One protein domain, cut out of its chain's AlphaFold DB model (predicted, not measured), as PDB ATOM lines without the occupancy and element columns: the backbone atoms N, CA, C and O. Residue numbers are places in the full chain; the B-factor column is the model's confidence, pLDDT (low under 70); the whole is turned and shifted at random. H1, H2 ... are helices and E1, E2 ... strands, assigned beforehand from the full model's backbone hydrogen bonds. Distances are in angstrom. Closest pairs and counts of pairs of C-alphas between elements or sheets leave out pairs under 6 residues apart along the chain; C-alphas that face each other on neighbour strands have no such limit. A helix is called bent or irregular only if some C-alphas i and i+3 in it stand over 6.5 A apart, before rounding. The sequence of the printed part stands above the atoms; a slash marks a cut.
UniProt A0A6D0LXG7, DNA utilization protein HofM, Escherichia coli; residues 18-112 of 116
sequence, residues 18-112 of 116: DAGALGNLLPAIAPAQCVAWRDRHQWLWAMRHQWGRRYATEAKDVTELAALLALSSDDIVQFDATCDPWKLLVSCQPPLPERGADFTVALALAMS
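This is residues 18 to 112 of the 116 residues of the protein "DNA utilization protein HofM" of Escherichia coli (UniProt A0A6D0LXG7). A twisted four-stranded sheet lies between H1 on one face and the short H2 on the other; from this compact body residues 90 to 112 stick out as an arm with H4 at its far end. The 95 printed residues, mixed helices and strands, run H1, E1, E2, E3, H2, E4, H3, H4; the mixed sheet has the order E3, E2, E1, E4. The whole is only just loose, close to extended, with a radius of gyration of the C-alphas of 18.5 A and spans of 55 by 28 by 25 A.

H1, residues 18 to 28, is on the sheet of E1, 34 to 38, E2, 42 to 47, E3, 51 to 55, and E4, 76 to 79, at a height of 6.9 A over the sheet. Its closest C-alphas to E2 are those of Ala 19 and Leu 44, 5.1 A. E1, E2 and E3 make a meander of two hairpins, each strand the antiparallel neighbour of the one before; N 37 and O 44 are 2.8 A apart, N 45 and O 52 3.0 A, within hydrogen-bond range. H2, residues 62 to 68, is on the opposite face, height 8.1 A. E3, H2 and E4 form a split strand-helix-strand unit, E2 and E1 between its strands, with a right-handed crossover. E4 is parallel to E1, with N 79 and O 36 2.8 A apart. H3, residues 85 to 88, only grazes the sheet with residues 85 to 86. H4, residues 100 to 111, is apart from H3. Every O i to N i+4 pair is within range in H2 and H4; H1 has 1 of 7, but 7 of 8 O i to N i+3 pairs.

H1, 17.6 A long, begins at C-alpha 18 (170.147, 206.002, 241.076) and is irregular, C-alphas 24 and 27 being 7.1 A apart. E2 spans 16.9 A. H4, 16.0 A, ends at C-alpha 111 (163.004, 229.496, 224.695).

The C-alphas farthest apart, of Ala 67 and Asp 102, are 55.6 A apart. The printed part has no cut. The H3 to H4 link is long. Residues 88 to 94 have pLDDT under 70.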
ATOM      1  N   ASP A  18     171.340 206.846 240.960       89.19
ATOM      2  CA  ASP A  18     170.147 206.002 241.076       89.19
ATOM      3  C   ASP A  18     169.749 205.758 242.541       89.19
ATOM      4  O   ASP A  18     168.633 206.084 242.936       89.19
ATOM      5  N   ALA A  19     170.677 205.320 243.393       93.00
ATOM      6  CA  ALA A  19     170.412 205.163 244.824       93.00
ATOM      7  C   ALA A  19     169.899 206.461 245.474       93.00
ATOM      8  O   ALA A  19     168.963 206.429 246.260       93.00
ATOM      9  N   GLY A  20     170.445 207.623 245.101       91.19
ATOM     10  CA  GLY A  20     169.966 208.914 245.601       91.19
ATOM     11  C   GLY A  20     168.554 209.263 245.116       91.19
ATOM     12  O   GLY A  20     167.772 209.851 245.861       91.19
ATOM     13  N   ALA A  21     168.197 208.869 243.891       91.12
ATOM     14  CA  ALA A  21     166.872 209.107 243.325       91.12
ATOM     15  C   ALA A  21     165.760 208.313 244.036       91.12
ATOM     16  O   ALA A  21     164.628 208.800 244.094       91.12
ATOM     17  N   LEU A  22     166.078 207.157 244.639       91.62
ATOM     18  CA  LEU A  22     165.139 206.404 245.490       91.62
ATOM     19  C   LEU A  22     164.668 207.216 246.703       91.62
ATOM     20  O   LEU A  22     163.552 207.015 247.177       91.62
ATOM     21  N   GLY A  23     165.472 208.177 247.173       90.81
ATOM     22  CA  GLY A  23     165.109 209.054 248.288       90.81
ATOM     23  C   GLY A  23     163.821 209.851 248.051       90.81
ATOM     24  O   GLY A  23     163.126 210.185 249.007       90.81
ATOM     25  N   ASN A  24     163.438 210.084 246.790       89.25
ATOM     26  CA  ASN A  24     162.180 210.755 246.444       89.25
ATOM     27  C   ASN A  24     160.930 209.951 246.844       89.25
ATOM     28  O   ASN A  24     159.844 210.520 246.920       89.25
ATOM     29  N   LEU A  25     161.073 208.647 247.108       88.94
ATOM     30  CA  LEU A  25     159.978 207.765 247.524       88.94
ATOM     31  C   LEU A  25     159.790 207.724 249.047       88.94
ATOM     32  O   LEU A  25     158.743 207.279 249.509       88.94
ATOM     33  N   LEU A  26     160.757 208.224 249.830       91.06
ATOM     34  CA  LEU A  26     160.699 208.225 251.300       91.06
ATOM     35  C   LEU A  26     159.408 208.840 251.871       91.06
ATOM     36  O   LEU A  26     158.843 208.249 252.789       91.06
ATOM     37  N   PRO A  27     158.877 209.968 251.348       89.75
ATOM     38  CA  PRO A  27     157.630 210.531 251.864       89.75
ATOM     39  C   PRO A  27     156.416 209.610 251.684       89.75
ATOM     40  O   PRO A  27     155.470 209.698 252.461       89.75
ATOM     41  N   ALA A  28     156.429 208.738 250.671       87.25
ATOM     42  CA  ALA A  28     155.311 207.855 250.344       87.25
ATOM     43  C   ALA A  28     155.300 206.555 251.164       87.25
ATOM     44  O   ALA A  28     154.282 205.870 251.189       87.25
ATOM     45  N   ILE A  29     156.411 206.212 251.824       87.25
ATOM     46  CA  ILE A  29     156.576 204.937 252.538       87.25
ATOM     47  C   ILE A  29     156.548 205.066 254.068       87.25
ATOM     48  O   ILE A  29     156.811 204.090 254.767       87.25
ATOM     49  N   ALA A  30     156.233 206.247 254.612       86.44
ATOM     50  CA  ALA A  30     156.114 206.430 256.057       86.44
ATOM     51  C   ALA A  30     155.117 205.407 256.659       86.44
ATOM     52  O   ALA A  30     154.032 205.225 256.101       86.44
ATOM     53  N   PRO A  31     155.449 204.739 257.782       89.19
ATOM     54  CA  PRO A  31     156.496 205.087 258.750       89.19
ATOM     55  C   PRO A  31     157.892 204.499 258.479       89.19
ATOM     56  O   PRO A  31     158.802 204.768 259.260       89.19
ATOM     57  N   ALA A  32     158.083 203.718 257.413       91.81
ATOM     58  CA  ALA A  32     159.376 203.106 257.119       91.81
ATOM     59  C   ALA A  32     160.445 204.161 256.777       91.81
ATOM     60  O   ALA A  32     160.159 205.239 256.248       91.81
ATOM     61  N   GLN A  33     161.697 203.847 257.110       93.25
ATOM     62  CA  GLN A  33     162.811 204.802 257.107       93.25
ATOM     63  C   GLN A  33     163.774 204.593 255.934       93.25
ATOM     64  O   GLN A  33     164.616 205.454 255.657       93.25
ATOM     65  N   CYS A  34     163.653 203.456 255.249       95.62
ATOM     66  CA  CYS A  34     164.527 203.050 254.166       95.62
ATOM     67  C   CYS A  34     163.716 202.512 252.984       95.62
ATOM     68  O   CYS A  34     162.820 201.682 253.136       95.62
ATOM     69  N   VAL A  35     164.068 202.967 251.787       95.12
ATOM     70  CA  VAL A  35     163.639 202.369 250.525       95.12
ATOM     71  C   VAL A  35     164.793 201.533 250.006       95.12
ATOM     72  O   VAL A  35     165.905 202.046 249.879       95.12
ATOM     73  N   ALA A  36     164.531 200.280 249.657       95.50
ATOM     74  CA  ALA A  36     165.495 199.421 248.990       95.50
ATOM     75  C   ALA A  36     164.947 198.953 247.644       95.50
ATOM     76  O   ALA A  36     163.757 198.703 247.492       95.50
ATOM     77  N   TRP A  37     165.826 198.801 246.668       94.31
ATOM     78  CA  TRP A  37     165.526 198.175 245.392       94.31
ATOM     79  C   TRP A  37     166.630 197.187 245.053       94.31
ATOM     80  O   TRP A  37     167.810 197.460 245.284       94.31
ATOM     81  N   ARG A  38     166.250 196.040 244.497       92.38
ATOM     82  CA  ARG A  38     167.189 194.983 244.131       92.38
ATOM     83  C   ARG A  38     167.069 194.629 242.660       92.38
ATOM     84  O   ARG A  38     165.992 194.250 242.200       92.38
ATOM     85  N   ASP A  39     168.201 194.627 241.966       88.88
ATOM     86  CA  ASP A  39     168.350 193.927 240.692       88.88
ATOM     87  C   ASP A  39     169.112 192.600 240.854       88.88
ATOM     88  O   ASP A  39     169.370 192.102 241.952       88.88
ATOM     89  N   ARG A  40     169.472 191.976 239.729       87.94
ATOM     90  CA  ARG A  40     170.179 190.687 239.720       87.94
ATOM     91  C   ARG A  40     171.588 190.750 240.323       87.94
ATOM     92  O   ARG A  40     172.138 189.706 240.659       87.94
ATOM     93  N   HIS A  41     172.180 191.933 240.423       91.12
ATOM     94  CA  HIS A  41     173.588 192.143 240.744       91.12
ATOM     95  C   HIS A  41     173.798 192.951 242.026       91.12
ATOM     96  O   HIS A  41     174.812 192.758 242.700       91.12
ATOM     97  N   GLN A  42     172.871 193.838 242.377       93.12
ATOM     98  CA  GLN A  42     173.044 194.804 243.450       93.12
ATOM     99  C   GLN A  42     171.729 195.208 244.123       93.12
ATOM    100  O   GLN A  42     170.634 195.131 243.567       93.12
ATOM    101  N   TRP A  43     171.901 195.692 245.343       95.31
ATOM    102  CA  TRP A  43     170.959 196.487 246.098       95.31
ATOM    103  C   TRP A  43     171.294 197.959 245.933       95.31
ATOM    104  O   TRP A  43     172.454 198.354 246.074       95.31
ATOM    105  N   LEU A  44     170.265 198.763 245.721       95.88
ATOM    106  CA  LEU A  44     170.278 200.203 245.906       95.88
ATOM    107  C   LEU A  44     169.386 200.520 247.099       95.88
ATOM    108  O   LEU A  44     168.333 199.907 247.259       95.88
ATOM    109  N   TRP A  45     169.792 201.462 247.937       96.12
ATOM    110  CA  TRP A  45     168.989 201.862 249.086       96.12
ATOM    111  C   TRP A  45     169.118 203.354 249.366       96.12
ATOM    112  O   TRP A  45     170.146 203.968 249.062       96.12
ATOM    113  N   ALA A  46     168.074 203.922 249.962       96.50
ATOM    114  CA  ALA A  46     168.021 205.314 250.374       96.50
ATOM    115  C   ALA A  46     167.278 205.476 251.699       96.50
ATOM    116  O   ALA A  46     166.224 204.890 251.920       96.50
ATOM    117  N   MET A  47     167.822 206.344 252.536       95.69
ATOM    118  CA  MET A  47     167.261 206.880 253.768       95.69
ATOM    119  C   MET A  47     167.279 208.410 253.684       95.69
ATOM    120  O   MET A  47     167.851 209.001 252.767       95.69
ATOM    121  N   ARG A  48     166.708 209.083 254.687       91.94
ATOM    122  CA  ARG A  48     166.585 210.551 254.709       91.94
ATOM    123  C   ARG A  48     167.900 211.309 254.489       91.94
ATOM    124  O   ARG A  48     167.894 212.380 253.892       91.94
ATOM    125  N   HIS A  49     169.012 210.783 254.999       92.50
ATOM    126  CA  HIS A  49     170.310 211.467 254.983       92.50
ATOM    127  C   HIS A  49     171.424 210.663 254.310       92.50
ATOM    128  O   HIS A  49     172.554 211.137 254.234       92.50
ATOM    129  N   GLN A  50     171.135 209.442 253.862       94.75
ATOM    130  CA  GLN A  50     172.137 208.511 253.354       94.75
ATOM    131  C   GLN A  50     171.531 207.646 252.263       94.75
ATOM    132  O   GLN A  50     170.347 207.343 252.286       94.75
ATOM    133  N   TRP A  51     172.352 207.228 251.319       96.56
ATOM    134  CA  TRP A  51     171.984 206.283 250.277       96.56
ATOM    135  C   TRP A  51     173.234 205.518 249.878       96.56
ATOM    136  O   TRP A  51     174.361 205.954 250.142       96.56
ATOM    137  N   GLY A  52     173.055 204.375 249.236       95.88
ATOM    138  CA  GLY A  52     174.193 203.568 248.844       95.88
ATOM    139  C   GLY A  52     173.828 202.374 247.992       95.88
ATOM    140  O   GLY A  52     172.684 202.184 247.578       95.88
ATOM    141  N   ARG A  53     174.857 201.565 247.739       95.38
ATOM    142  CA  ARG A  53     174.744 200.304 247.017       95.38
ATOM    143  C   ARG A  53     175.442 199.174 247.759       95.38
ATOM    144  O   ARG A  53     176.423 199.418 248.466       95.38
ATOM    145  N   ARG A  54     174.964 197.951 247.555       95.56
ATOM    146  CA  ARG A  54     175.605 196.699 247.989       95.56
ATOM    147  C   ARG A  54     175.482 195.655 246.898       95.56
ATOM    148  O   ARG A  54     174.529 195.698 246.130       95.56
ATOM    149  N   TYR A  55     176.416 194.720 246.805       94.12
ATOM    150  CA  TYR A  55     176.259 193.619 245.857       94.12
ATOM    151  C   TYR A  55     175.203 192.634 246.363       94.12
ATOM    152  O   TYR A  55     175.087 192.388 247.562       94.12
ATOM    153  N   ALA A  56     174.466 192.004 245.449       91.44
ATOM    154  CA  ALA A  56     173.495 190.964 245.797       91.44
ATOM    155  C   ALA A  56     174.154 189.714 246.423       91.44
ATOM    156  O   ALA A  56     173.466 188.857 246.967       91.44
ATOM    157  N   THR A  57     175.484 189.603 246.342       93.25
ATOM    158  CA  THR A  57     176.285 188.581 247.029       93.25
ATOM    159  C   THR A  57     176.587 188.929 248.487       93.25
ATOM    160  O   THR A  57     176.902 188.026 249.253       93.25
ATOM    161  N   GLU A  58     176.534 190.212 248.864       92.44
ATOM    162  CA  GLU A  58     176.766 190.679 250.242       92.44
ATOM    163  C   GLU A  58     175.502 190.573 251.102       92.44
ATOM    164  O   GLU A  58     175.610 190.397 252.310       92.44
ATOM    165  N   ALA A  59     174.324 190.677 250.479       93.00
ATOM    166  CA  ALA A  59     173.028 190.490 251.119       93.00
ATOM    167  C   ALA A  59     172.076 189.742 250.181       93.00
ATOM    168  O   ALA A  59     171.734 190.225 249.094       93.00
ATOM    169  N   LYS A  60     171.632 188.558 250.598       91.00
ATOM    170  CA  LYS A  60     170.725 187.688 249.841       91.00
ATOM    171  C   LYS A  60     169.275 188.125 249.924       91.00
ATOM    172  O   LYS A  60     168.522 187.806 249.005       91.00
ATOM    173  N   ASP A  61     168.885 188.830 250.976       92.94
ATOM    174  CA  ASP A  61     167.524 189.303 251.214       92.94
ATOM    175  C   ASP A  61     167.516 190.642 251.973       92.94
ATOM    176  O   ASP A  61     168.566 191.207 252.292       92.94
ATOM    177  N   VAL A  62     166.314 191.177 252.205       93.88
ATOM    178  CA  VAL A  62     166.124 192.453 252.907       93.88
ATOM    179  C   VAL A  62     166.576 192.391 254.364       93.88
ATOM    180  O   VAL A  62     167.012 193.403 254.899       93.88
ATOM    181  N   THR A  63     166.533 191.218 254.995       95.50
ATOM    182  CA  THR A  63     166.945 191.023 256.389       95.50
ATOM    183  C   THR A  63     168.461 191.137 256.517       95.50
ATOM    184  O   THR A  63     168.960 191.847 257.390       95.50
ATOM    185  N   GLU A  64     169.208 190.501 255.610       95.88
ATOM    186  CA  GLU A  64     170.666 190.640 255.533       95.88
ATOM    187  C   GLU A  64     171.069 192.084 255.191       95.88
ATOM    188  O   GLU A  64     172.003 192.624 255.787       95.88
ATOM    189  N   LEU A  65     170.334 192.754 254.291       95.88
ATOM    190  CA  LEU A  65     170.559 194.174 254.007       95.88
ATOM    191  C   LEU A  65     170.288 195.044 255.245       95.88
ATOM    192  O   LEU A  65     171.089 195.926 255.550       95.88
ATOM    193  N   ALA A  66     169.198 194.795 255.970       95.88
ATOM    194  CA  ALA A  66     168.850 195.523 257.185       95.88
ATOM    195  C   ALA A  66     169.940 195.383 258.252       95.88
ATOM    196  O   ALA A  66     170.367 196.386 258.824       95.88
ATOM    197  N   ALA A  67     170.484 194.175 258.431       95.81
ATOM    198  CA  ALA A  67     171.609 193.935 259.329       95.81
ATOM    199  C   ALA A  67     172.857 194.747 258.933       95.81
ATOM    200  O   ALA A  67     173.490 195.359 259.795       95.81
ATOM    201  N   LEU A  68     173.187 194.821 257.635       95.06
ATOM    202  CA  LEU A  68     174.305 195.639 257.137       95.06
ATOM    203  C   LEU A  68     174.093 197.145 257.336       95.06
ATOM    204  O   LEU A  68     175.066 197.893 257.441       95.06
ATOM    205  N   LEU A  69     172.838 197.590 257.354       94.69
ATOM    206  CA  LEU A  69     172.450 198.988 257.540       94.69
ATOM    207  C   LEU A  69     172.129 199.339 259.000       94.69
ATOM    208  O   LEU A  69     171.797 200.489 259.273       94.69
ATOM    209  N   ALA A  70     172.246 198.377 259.923       94.94
ATOM    210  CA  ALA A  70     171.840 198.507 261.322       94.94
ATOM    211  C   ALA A  70     170.374 198.972 261.492       94.94
ATOM    212  O   ALA A  70     170.070 199.803 262.348       94.94
ATOM    213  N   LEU A  71     169.471 198.428 260.669       94.25
ATOM    214  CA  LEU A  71     168.027 198.675 260.694       94.25
ATOM    215  C   LEU A  71     167.239 197.400 261.016       94.25
ATOM    216  O   LEU A  71     167.751 196.288 260.873       94.25
ATOM    217  N   SER A  72     165.969 197.563 261.396       93.88
ATOM    218  CA  SER A  72     164.997 196.468 261.332       93.88
ATOM    219  C   SER A  72     164.575 196.222 259.883       93.88
ATOM    220  O   SER A  72     164.470 197.166 259.100       93.88
ATOM    221  N   SER A  73     164.273 194.973 259.519       93.19
ATOM    222  CA  SER A  73     163.655 194.662 258.220       93.19
ATOM    223  C   SER A  73     162.320 195.386 258.026       93.19
ATOM    224  O   SER A  73     161.989 195.752 256.905       93.19
ATOM    225  N   ASP A  74     161.591 195.643 259.118       93.25
ATOM    226  CA  ASP A  74     160.296 196.338 259.103       93.25
ATOM    227  C   ASP A  74     160.427 197.834 258.763       93.25
ATOM    228  O   ASP A  74     159.469 198.462 258.316       93.25
ATOM    229  N   ASP A  75     161.625 198.404 258.935       95.00
ATOM    230  CA  ASP A  75     161.938 199.787 258.565       95.00
ATOM    231  C   ASP A  75     162.326 199.927 257.080       95.00
ATOM    232  O   ASP A  75     162.596 201.046 256.625       95.00
ATOM    233  N   ILE A  76     162.375 198.819 256.323       95.56
ATOM    234  CA  ILE A  76     162.775 198.795 254.914       95.56
ATOM    235  C   ILE A  76     161.601 198.392 254.021       95.56
ATOM    236  O   ILE A  76     161.136 197.255 254.040       95.56
ATOM    237  N   VAL A  77     161.196 199.296 253.130       94.44
ATOM    238  CA  VAL A  77     160.304 198.951 252.018       94.44
ATOM    239  C   VAL A  77     161.145 198.508 250.831       94.44
ATOM    240  O   VAL A  77     161.857 199.307 250.217       94.44
ATOM    241  N   GLN A  78     161.057 197.219 250.507       93.06
ATOM    242  CA  GLN A  78     161.687 196.649 249.325       93.06
ATOM    243  C   GLN A  78     160.777 196.805 248.102       93.06
ATOM    244  O   GLN A  78     159.673 196.269 248.053       93.06
ATOM    245  N   PHE A  79     161.299 197.469 247.079       89.44
ATOM    246  CA  PHE A  79     160.765 197.469 245.729       89.44
ATOM    247  C   PHE A  79     161.486 196.421 244.871       89.44
ATOM    248  O   PHE A  79     162.678 196.147 245.050       89.44
ATOM    249  N   ASP A  80     160.772 195.837 243.917       82.12
ATOM    250  CA  ASP A  80     161.277 194.771 243.052       82.12
ATOM    251  C   ASP A  80     160.732 194.900 241.619       82.12
ATOM    252  O   ASP A  80     160.178 195.924 241.235       82.12
ATOM    253  N   ALA A  81     160.901 193.872 240.786       76.06
ATOM    254  CA  ALA A  81     160.413 193.905 239.407       76.06
ATOM    255  C   ALA A  81     158.873 193.960 239.288       76.06
ATOM    256  O   ALA A  81     158.369 194.341 238.227       76.06
ATOM    257  N   THR A  82     158.135 193.568 240.333       78.88
ATOM    258  CA  THR A  82     156.664 193.634 240.383       78.88
ATOM    259  C   THR A  82     156.180 195.026 240.781       78.88
ATOM    260  O   THR A  82     155.200 195.514 240.220       78.88
ATOM    261  N   CYS A  83     156.921 195.699 241.662       78.12
ATOM    262  CA  CYS A  83     156.710 197.087 242.052       78.12
ATOM    263  C   CYS A  83     157.969 197.897 241.716       78.12
ATOM    264  O   CYS A  83     158.774 198.208 242.587       78.12
ATOM    265  N   ASP A  84     158.184 198.170 240.427       84.00
ATOM    266  CA  ASP A  84     159.417 198.804 239.951       84.00
ATOM    267  C   ASP A  84     159.380 200.325 240.208       84.00
ATOM    268  O   ASP A  84     158.569 201.030 239.588       84.00
ATOM    269  N   PRO A  85     160.263 200.868 241.069       82.50
ATOM    270  CA  PRO A  85     160.235 202.275 241.451       82.50
ATOM    271  C   PRO A  85     160.552 203.187 240.262       82.50
ATOM    272  O   PRO A  85     160.089 204.327 240.204       82.50
ATOM    273  N   TRP A  86     161.274 202.678 239.264       82.62
ATOM    274  CA  TRP A  86     161.638 203.421 238.062       82.62
ATOM    275  C   TRP A  86     160.478 203.550 237.078       82.62
ATOM    276  O   TRP A  86     160.453 204.479 236.271       82.62
ATOM    277  N   LYS A  87     159.491 202.651 237.167       80.00
ATOM    278  CA  LYS A  87     158.246 202.732 236.393       80.00
ATOM    279  C   LYS A  87     157.180 203.563 237.099       80.00
ATOM    280  O   LYS A  87     156.354 204.166 236.424       80.00
ATOM    281  N   LEU A  88     157.216 203.643 238.430       68.00
ATOM    282  CA  LEU A  88     156.322 204.513 239.205       68.00
ATOM    283  C   LEU A  88     156.599 206.007 238.968       68.00
ATOM    284  O   LEU A  88     155.699 206.827 239.116       68.00
ATOM    285  N   LEU A  89     157.811 206.366 238.531       62.12
ATOM    286  CA  LEU A  89     158.175 207.741 238.157       62.12
ATOM    287  C   LEU A  89     157.575 208.208 236.815       62.12
ATOM    288  O   LEU A  89     157.826 209.337 236.379       62.12
ATOM    289  N   VAL A  90     156.774 207.377 236.143       53.88
ATOM    290  CA  VAL A  90     156.054 207.768 234.928       53.88
ATOM    291  C   VAL A  90     154.876 208.660 235.316       53.88
ATOM    292  O   VAL A  90     153.793 208.162 235.591       53.88
ATOM    293  N   SER A  91     155.120 209.976 235.353       53.44
ATOM    294  CA  SER A  91     154.151 211.075 235.127       53.44
ATOM    295  C   SER A  91     154.422 212.311 236.005       53.44
ATOM    296  O   SER A  91     153.508 212.885 236.589       53.44
ATOM    297  N   CYS A  92     155.666 212.793 236.073       52.72
ATOM    298  CA  CYS A  92     155.903 214.179 236.513       52.72
ATOM    299  C   CYS A  92     155.754 215.195 235.370       52.72
ATOM    300  O   CYS A  92     155.926 216.392 235.593       52.72
ATOM    301  N   GLN A  93     155.465 214.746 234.141       57.53
ATOM    302  CA  GLN A  93     155.069 215.685 233.101       57.53
ATOM    303  C   GLN A  93     153.627 216.108 233.381       57.53
ATOM    304  O   GLN A  93     152.760 215.233 233.456       57.53
ATOM    305  N   PRO A  94     153.357 217.412 233.568       61.03
ATOM    306  CA  PRO A  94     151.984 217.877 233.630       61.03
ATOM    307  C   PRO A  94     151.262 217.436 232.348       61.03
ATOM    308  O   PRO A  94     151.898 217.361 231.289       61.03
ATOM    309  N   PRO A  95     149.958 217.120 232.422       70.44
ATOM    310  CA  PRO A  95     149.190 216.812 231.226       70.44
ATOM    311  C   PRO A  95     149.345 217.949 230.209       70.44
ATOM    312  O   PRO A  95     149.463 219.119 230.583       70.44
ATOM    313  N   LEU A  96     149.361 217.600 228.920       73.62
ATOM    314  CA  LEU A  96     149.404 218.591 227.847       73.62
ATOM    315  C   LEU A  96     148.245 219.586 228.034       73.62
ATOM    316  O   LEU A  96     147.104 219.152 228.210       73.62
ATOM    317  N   PRO A  97     148.510 220.904 228.017       81.00
ATOM    318  CA  PRO A  97     147.457 221.896 228.168       81.00
ATOM    319  C   PRO A  97     146.465 221.819 227.002       81.00
ATOM    320  O   PRO A  97     146.855 221.544 225.866       81.00
ATOM    321  N   GLU A  98     145.192 222.125 227.270       85.75
ATOM    322  CA  GLU A  98     144.095 222.041 226.289       85.75
ATOM    323  C   GLU A  98     144.389 222.815 224.990       85.75
ATOM    324  O   GLU A  98     144.051 222.371 223.895       85.75
ATOM    325  N   ARG A  99     145.086 223.956 225.093       86.19
ATOM    326  CA  ARG A  99     145.519 224.783 223.954       86.19
ATOM    327  C   ARG A  99     146.972 224.491 223.568       86.19
ATOM    328  O   ARG A  99     147.840 225.359 223.655       86.19
ATOM    329  N   GLY A 100     147.241 223.262 223.127       82.94
ATOM    330  CA  GLY A 100     148.599 222.786 222.821       82.94
ATOM    331  C   GLY A 100     149.364 223.624 221.783       82.94
ATOM    332  O   GLY A 100     150.575 223.809 221.912       82.94
ATOM    333  N   ALA A 101     148.667 224.180 220.784       85.88
ATOM    334  CA  ALA A 101     149.272 225.045 219.768       85.88
ATOM    335  C   ALA A 101     149.775 226.371 220.366       85.88
ATOM    336  O   ALA A 101     150.947 226.712 220.206       85.88
ATOM    337  N   ASP A 102     148.926 227.069 221.123       86.31
ATOM    338  CA  ASP A 102     149.288 228.336 221.770       86.31
ATOM    339  C   ASP A 102     150.384 228.132 222.820       86.31
ATOM    340  O   ASP A 102     151.314 228.932 222.918       86.31
ATOM    341  N   PHE A 103     150.328 227.018 223.557       82.44
ATOM    342  CA  PHE A 103     151.376 226.636 224.502       82.44
ATOM    343  C   PHE A 103     152.720 226.397 223.804       82.44
ATOM    344  O   PHE A 103     153.752 226.833 224.303       82.44
ATOM    345  N   THR A 104     152.717 225.757 222.632       84.88
ATOM    346  CA  THR A 104     153.937 225.520 221.846       84.88
ATOM    347  C   THR A 104     154.529 226.831 221.332       84.88
ATOM    348  O   THR A 104     155.741 227.016 221.410       84.88
ATOM    349  N   VAL A 105     153.694 227.763 220.857       86.12
ATOM    350  CA  VAL A 105     154.140 229.105 220.443       86.12
ATOM    351  C   VAL A 105     154.730 229.866 221.630       86.12
ATOM    352  O   VAL A 105     155.835 230.391 221.525       86.12
ATOM    353  N   ALA A 106     154.044 229.882 222.776       85.75
ATOM    354  CA  ALA A 106     154.530 230.541 223.987       85.75
ATOM    355  C   ALA A 106     155.850 229.933 224.488       85.75
ATOM    356  O   ALA A 106     156.768 230.667 224.850       85.75
ATOM    357  N   LEU A 107     155.973 228.602 224.460       82.06
ATOM    358  CA  LEU A 107     157.196 227.898 224.836       82.06
ATOM    359  C   LEU A 107     158.343 228.224 223.872       82.06
ATOM    360  O   LEU A 107     159.443 228.526 224.322       82.06
ATOM    361  N   ALA A 108     158.087 228.218 222.561       84.19
ATOM    362  CA  ALA A 108     159.082 228.570 221.551       84.19
ATOM    363  C   ALA A 108     159.561 230.023 221.700       84.19
ATOM    364  O   ALA A 108     160.763 230.273 221.646       84.19
ATOM    365  N   LEU A 109     158.643 230.961 221.955       85.75
ATOM    366  CA  LEU A 109     158.975 232.360 222.238       85.75
ATOM    367  C   LEU A 109     159.801 232.499 223.524       85.75
ATOM    368  O   LEU A 109     160.791 233.219 223.529       85.75
ATOM    369  N   ALA A 110     159.434 231.791 224.596       82.19
ATOM    370  CA  ALA A 110     160.158 231.828 225.868       82.19
ATOM    371  C   ALA A 110     161.551 231.175 225.798       82.19
ATOM    372  O   ALA A 110     162.444 231.539 226.560       82.19
ATOM    373  N   MET A 111     161.733 230.193 224.911       79.38
ATOM    374  CA  MET A 111     163.004 229.496 224.695       79.38
ATOM    375  C   MET A 111     163.900 230.163 223.644       79.38
ATOM    376  O   MET A 111     165.052 229.757 223.497       79.38
ATOM    377  N   SER A 112     163.386 231.140 222.897       76.44
ATOM    378  CA  SER A 112     164.166 231.907 221.930       76.44
ATOM    379  C   SER A 112     165.153 232.806 222.671       76.44
ATOM    380  O   SER A 112     164.755 233.771 223.317       76.44
TER     381      SER A 112